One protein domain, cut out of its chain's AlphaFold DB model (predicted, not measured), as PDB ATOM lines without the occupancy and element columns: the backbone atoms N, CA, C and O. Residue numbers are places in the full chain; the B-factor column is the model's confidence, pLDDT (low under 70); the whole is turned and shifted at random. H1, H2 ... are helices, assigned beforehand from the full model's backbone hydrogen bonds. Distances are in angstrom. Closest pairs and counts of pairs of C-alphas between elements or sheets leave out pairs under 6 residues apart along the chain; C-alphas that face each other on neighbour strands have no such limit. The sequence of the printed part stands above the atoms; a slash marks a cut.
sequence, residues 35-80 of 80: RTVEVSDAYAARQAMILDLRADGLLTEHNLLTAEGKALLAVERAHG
ATOM      1  N   ARG A  35     141.413  88.295 165.941       65.81
ATOM      2  CA  ARG A  35     142.892  88.184 165.852       65.81
ATOM      3  C   ARG A  35     143.508  87.216 166.869       65.81
ATOM      4  O   ARG A  35     144.590  86.698 166.614       65.81
ATOM      5  N   THR A  36     142.829  86.962 167.988       77.88
ATOM      6  CA  THR A  36     143.201  85.942 168.985       77.88
ATOM      7  C   THR A  36     141.943  85.278 169.562       77.88
ATOM      8  O   THR A  36     140.839  85.813 169.413       77.88
ATOM      9  N   VAL A  37     142.101  84.122 170.219       79.25
ATOM     10  CA  VAL A  37     140.997  83.399 170.886       79.25
ATOM     11  C   VAL A  37     140.364  84.275 171.965       79.25
ATOM     12  O   VAL A  37     139.147  84.405 172.020       79.25
ATOM     13  N   GLU A  38     141.182  84.980 172.740       78.12
ATOM     14  CA  GLU A  38     140.733  85.864 173.815       78.12
ATOM     15  C   GLU A  38     139.862  87.011 173.286       78.12
ATOM     16  O   GLU A  38     138.870  87.387 173.910       78.12
ATOM     17  N   VAL A  39     140.195  87.554 172.110       78.25
ATOM     18  CA  VAL A  39     139.373  88.591 171.472       78.25
ATOM     19  C   VAL A  39     138.071  87.998 170.940       78.25
ATOM     20  O   VAL A  39     137.023  88.627 171.068       78.25
ATOM     21  N   SER A  40     138.106  86.788 170.378       81.06
ATOM     22  CA  SER A  40     136.896  86.086 169.935       81.06
ATOM     23  C   SER A  40     135.926  85.839 171.097       81.06
ATOM     24  O   SER A  40     134.739  86.147 170.985       81.06
ATOM     25  N   ASP A  41     136.433  85.363 172.233       85.12
ATOM     26  CA  ASP A  41     135.631  85.102 173.431       85.12
ATOM     27  C   ASP A  41     135.054  86.395 174.020       85.12
ATOM     28  O   ASP A  41     133.885  86.441 174.407       85.12
ATOM     29  N   ALA A  42     135.834  87.480 174.026       84.19
ATOM     30  CA  ALA A  42     135.360  88.786 174.475       84.19
ATOM     31  C   ALA A  42     134.223  89.328 173.587       84.19
ATOM     32  O   ALA A  42     133.241  89.873 174.098       84.19
ATOM     33  N   TYR A  43     134.317  89.142 172.267       86.69
ATOM     34  CA  TYR A  43     133.249  89.497 171.328       86.69
ATOM     35  C   TYR A  43     131.997  88.640 171.533       86.69
ATOM     36  O   TYR A  43     130.891  89.182 171.585       86.69
ATOM     37  N   ALA A  44     132.155  87.325 171.708       87.94
ATOM     38  CA  ALA A  44     131.042  86.425 171.994       87.94
ATOM     39  C   ALA A  44     130.341  86.796 173.311       87.94
ATOM     40  O   ALA A  44     129.113  86.858 173.363       87.94
ATOM     41  N   ALA A  45     131.105  87.134 174.353       87.75
ATOM     42  CA  ALA A  45     130.566  87.593 175.630       87.75
ATOM     43  C   ALA A  45     129.786  88.913 175.490       87.75
ATOM     44  O   ALA A  45     128.696  89.057 176.048       87.75
ATOM     45  N   ARG A  46     130.302  89.874 174.710       89.75
ATOM     46  CA  ARG A  46     129.602  91.133 174.403       89.75
ATOM     47  C   ARG A  46     128.305  90.873 173.632       89.75
ATOM     48  O   ARG A  46     127.274  91.459 173.957       89.75
ATOM     49  N   GLN A  47     128.336  89.978 172.647       92.25
ATOM     50  CA  GLN A  47     127.154  89.604 171.876       92.25
ATOM     51  C   GLN A  47     126.091  88.935 172.756       92.25
ATOM     52  O   GLN A  47     124.929  89.332 172.692       92.25
ATOM     53  N   ALA A  48     126.480  87.977 173.602       91.88
ATOM     54  CA  ALA A  48     125.579  87.332 174.557       91.88
ATOM     55  C   ALA A  48     124.912  88.364 175.477       91.88
ATOM     56  O   ALA A  48     123.700  88.362 175.640       91.88
ATOM     57  N   MET A  49     125.677  89.340 175.965       92.62
ATOM     58  CA  MET A  49     125.154  90.418 176.804       92.62
ATOM     59  C   MET A  49     124.105  91.289 176.101       92.62
ATOM     60  O   MET A  49     123.125  91.695 176.721       92.62
ATOM     61  N   ILE A  50     124.290  91.587 174.813       94.44
ATOM     62  CA  ILE A  50     123.294  92.326 174.024       94.44
ATOM     63  C   ILE A  50     122.014  91.497 173.876       94.44
ATOM     64  O   ILE A  50     120.917  92.045 173.983       94.44
ATOM     65  N   LEU A  51     122.141  90.187 173.653       95.31
ATOM     66  CA  LEU A  51     120.996  89.280 173.578       95.31
ATOM     67  C   LEU A  51     120.261  89.187 174.918       95.31
ATOM     68  O   LEU A  51     119.037  89.280 174.925       95.31
ATOM     69  N   ASP A  52     120.981  89.109 176.035       95.06
ATOM     70  CA  ASP A  52     120.382  89.113 177.372       95.06
ATOM     71  C   ASP A  52     119.620  90.417 177.635       95.06
ATOM     72  O   ASP A  52     118.491  90.395 178.106       95.06
ATOM     73  N   LEU A  53     120.182  91.572 177.258       95.88
ATOM     74  CA  LEU A  53     119.495  92.863 177.388       95.88
ATOM     75  C   LEU A  53     118.203  92.940 176.558       95.88
ATOM     76  O   LEU A  53     117.259  93.619 176.964       95.88
ATOM     77  N   ARG A  54     118.146  92.257 175.411       96.75
ATOM     78  CA  ARG A  54     116.910  92.116 174.626       96.75
ATOM     79  C   ARG A  54     115.921  91.174 175.303       96.75
ATOM     80  O   ARG A  54     114.740  91.496 175.372       96.75
ATOM     81  N   ALA A  55     116.398  90.037 175.807       96.19
ATOM     82  CA  ALA A  55     115.575  89.066 176.525       96.19
ATOM     83  C   ALA A  55     114.949  89.677 177.789       96.19
ATOM     84  O   ALA A  55     113.785  89.425 178.086       96.19
ATOM     85  N   ASP A  56     115.688  90.561 178.460       95.38
ATOM     86  CA  ASP A  56     115.232  91.316 179.628       95.38
ATOM     87  C   ASP A  56     114.341  92.521 179.264       95.38
ATOM     88  O   ASP A  56     113.940  93.287 180.140       95.38
ATOM     89  N   GLY A  57     114.040  92.729 177.977       96.88
ATOM     90  CA  GLY A  57     113.159  93.799 177.509       96.88
ATOM     91  C   GLY A  57     113.746  95.207 177.635       96.88
ATOM     92  O   GLY A  57     113.002  96.181 177.586       96.88
ATOM     93  N   LEU A  58     115.066  95.344 177.796       96.94
ATOM     94  CA  LEU A  58     115.760  96.637 177.905       96.94
ATOM     95  C   LEU A  58     116.183  97.184 176.533       96.94
ATOM     96  O   LEU A  58     116.352  98.396 176.365       96.94
ATOM     97  N   LEU A  59     116.334  96.291 175.551       97.44
ATOM     98  CA  LEU A  59     116.600  96.607 174.151       97.44
ATOM     99  C   LEU A  59     115.556  95.969 173.228       97.44
ATOM    100  O   LEU A  59     115.091  94.859 173.470       97.44
ATOM    101  N   THR A  60     115.239  96.644 172.126       96.06
ATOM    102  CA  THR A  60     114.459  96.069 171.023       96.06
ATOM    103  C   THR A  60     115.308  95.109 170.182       96.06
ATOM    104  O   THR A  60     116.541  95.090 170.270       96.06
ATOM    105  N   GLU A  61     114.673  94.362 169.276       94.00
ATOM    106  CA  GLU A  61     115.367  93.520 168.285       94.00
ATOM    107  C   GLU A  61     116.353  94.300 167.392       94.00
ATOM    108  O   GLU A  61     117.339  93.744 166.903       94.00
ATOM    109  N   HIS A  62     116.138  95.610 167.246       93.38
ATOM    110  CA  HIS A  62     117.003  96.536 166.514       93.38
ATOM    111  C   HIS A  62     118.056  97.223 167.400       93.38
ATOM    112  O   HIS A  62     118.710  98.157 166.948       93.38
ATOM    113  N   ASN A  63     118.251  96.764 168.642       94.19
ATOM    114  CA  ASN A  63     119.167  97.357 169.626       94.19
ATOM    115  C   ASN A  63     118.843  98.804 170.015       94.19
ATOM    116  O   ASN A  63     119.749  99.567 170.334       94.19
ATOM    117  N   LEU A  64     117.566  99.186 170.014       95.19
ATOM    118  CA  LEU A  64     117.133 100.486 170.528       95.19
ATOM    119  C   LEU A  64     116.668 100.345 171.976       95.19
ATOM    120  O   LEU A  64     116.131  99.305 172.344       95.19
ATOM    121  N   LEU A  65     116.826 101.388 172.797       95.81
ATOM    122  CA  LEU A  65     116.287 101.374 174.160       95.81
ATOM    123  C   LEU A  65     114.755 101.311 174.152       95.81
ATOM    124  O   LEU A  65     114.090 102.148 173.529       95.81
ATOM    125  N   THR A  66     114.211 100.380 174.929       97.31
ATOM    126  CA  THR A  66     112.784 100.331 175.280       97.31
ATOM    127  C   THR A  66     112.437 101.396 176.328       97.31
ATOM    128  O   THR A  66     113.299 102.160 176.777       97.31
ATOM    129  N   ALA A  67     111.165 101.484 176.726       96.69
ATOM    130  CA  ALA A  67     110.758 102.371 177.815       96.69
ATOM    131  C   ALA A  67     111.423 101.954 179.140       96.69
ATOM    132  O   ALA A  67     111.940 102.796 179.875       96.69
ATOM    133  N   GLU A  68     111.491 100.650 179.386       95.75
ATOM    134  CA  GLU A  68     112.117 100.015 180.539       95.75
ATOM    135  C   GLU A  68     113.628 100.277 180.555       95.75
ATOM    136  O   GLU A  68     114.176 100.705 181.574       95.75
ATOM    137  N   GLY A  69     114.298 100.119 179.408       94.75
ATOM    138  CA  GLY A  69     115.719 100.433 179.257       94.75
ATOM    139  C   GLY A  69     116.035 101.902 179.552       94.75
ATOM    140  O   GLY A  69     117.013 102.204 180.240       94.75
ATOM    141  N   LYS A  70     115.182 102.829 179.094       95.06
ATOM    142  CA  LYS A  70     115.307 104.265 179.400       95.06
ATOM    143  C   LYS A  70     115.098 104.555 180.884       95.06
ATOM    144  O   LYS A  70     115.848 105.350 181.447       95.06
ATOM    145  N   ALA A  71     114.106 103.923 181.510       95.00
ATOM    146  CA  ALA A  71     113.824 104.099 182.931       95.00
ATOM    147  C   ALA A  71     114.992 103.612 183.797       95.00
ATOM    148  O   ALA A  71     115.450 104.346 184.672       95.00
ATOM    149  N   LEU A  72     115.539 102.428 183.502       93.56
ATOM    150  CA  LEU A  72     116.717 101.899 184.191       93.56
ATOM    151  C   LEU A  72     117.922 102.842 184.057       93.56
ATOM    152  O   LEU A  72     118.599 103.135 185.042       93.56
ATOM    153  N   LEU A  73     118.163 103.359 182.851       92.19
ATOM    154  CA  LEU A  73     119.248 104.304 182.597       92.19
ATOM    155  C   LEU A  73     119.059 105.631 183.352       92.19
ATOM    156  O   LEU A  73     120.031 106.214 183.827       92.19
ATOM    157  N   ALA A  74     117.820 106.111 183.476       91.62
ATOM    158  CA  ALA A  74     117.505 107.311 184.245       91.62
ATOM    159  C   ALA A  74     117.749 107.114 185.750       91.62
ATOM    160  O   ALA A  74     118.331 107.992 186.383       91.62
ATOM    161  N   VAL A  75     117.359 105.956 186.298       90.75
ATOM    162  CA  VAL A  75     117.635 105.587 187.696       90.75
ATOM    163  C   VAL A  75     119.141 105.548 187.943       90.75
ATOM    164  O   VAL A  75     119.622 106.170 188.882       90.75
ATOM    165  N   GLU A  76     119.907 104.889 187.075       88.25
ATOM    166  CA  GLU A  76     121.360 104.802 187.239       88.25
ATOM    167  C   GLU A  76     122.033 106.184 187.241       88.25
ATOM    168  O   GLU A  76     122.807 106.489 188.145       88.25
ATOM    169  N   ARG A  77     121.657 107.069 186.309       85.75
ATOM    170  CA  ARG A  77     122.172 108.451 186.263       85.75
ATOM    171  C   ARG A  77     121.830 109.276 187.504       85.75
ATOM    172  O   ARG A  77     122.573 110.194 187.833       85.75
ATOM    173  N   ALA A  78     120.708 108.988 188.162       82.06
ATOM    174  CA  ALA A  78     120.312 109.672 189.389       82.06
ATOM    175  C   ALA A  78     121.112 109.202 190.616       82.06
ATOM    176  O   ALA A  78     121.190 109.939 191.598       82.06
ATOM    177  N   HIS A  79     121.688 107.996 190.569       73.50
ATOM    178  CA  HIS A  79     122.347 107.361 191.711       73.50
ATOM    179  C   HIS A  79     123.880 107.352 191.667       73.50
ATOM    180  O   HIS A  79     124.454 107.126 192.727       73.50
ATOM    181  N   GLY A  80     124.504 107.645 190.517       57.69
ATOM    182  CA  GLY A  80     125.942 107.938 190.382       57.69
ATOM    183  C   GLY A  80     126.880 106.913 191.009       57.69
ATOM    184  O   GLY A  80     127.390 107.203 192.112       57.69
TER     185      GLY A  80
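AT A GLANCE: This is residues 35 to 80 of the 80 residues of an uncharacterized protein of Brevundimonas sp. GRTSA-9 (UniProt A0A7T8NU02). Two helices make an open L, a longer arm H1 and a shorter arm H2, with the looped link of residues 56 to 66 at the corner between them. Both arms stick out with their far ends, residues 35 to 49 and 74 to 80. The printed part has 46 residues with two named helices, H1 then H2, and no named strand; its class is all helix. It is loose, with a radius of gyration of the C-alphas of 13.4 A, and flat, spanning 38 by 27 by 13 A.

IN THESE COORDINATES: H1, residues 37 to 55, begins at C-alpha 37 (140.997, 83.399, 170.886) and is 26.6 A long from first to last C-alpha. H2, residues 67 to 79, is 18.8 A long and ends at C-alpha 79 (122.347, 107.361, 191.711).

HOW THE PARTS SIT: H1 and H2 are apart, with no C-alpha of the one within 8 A of the other. In H1 and H2 every O i to N i+4 pair is within hydrogen-bond range.

THE WHOLE: The C-alphas farthest apart, those of Arg 35 and Ala 78, are 39.1 A apart. The printed part has no cut. The link from H1 to H2, 11 residues, is long. Mean pLDDT of the printed part is 89.5; residues 35 and 80 are under 70.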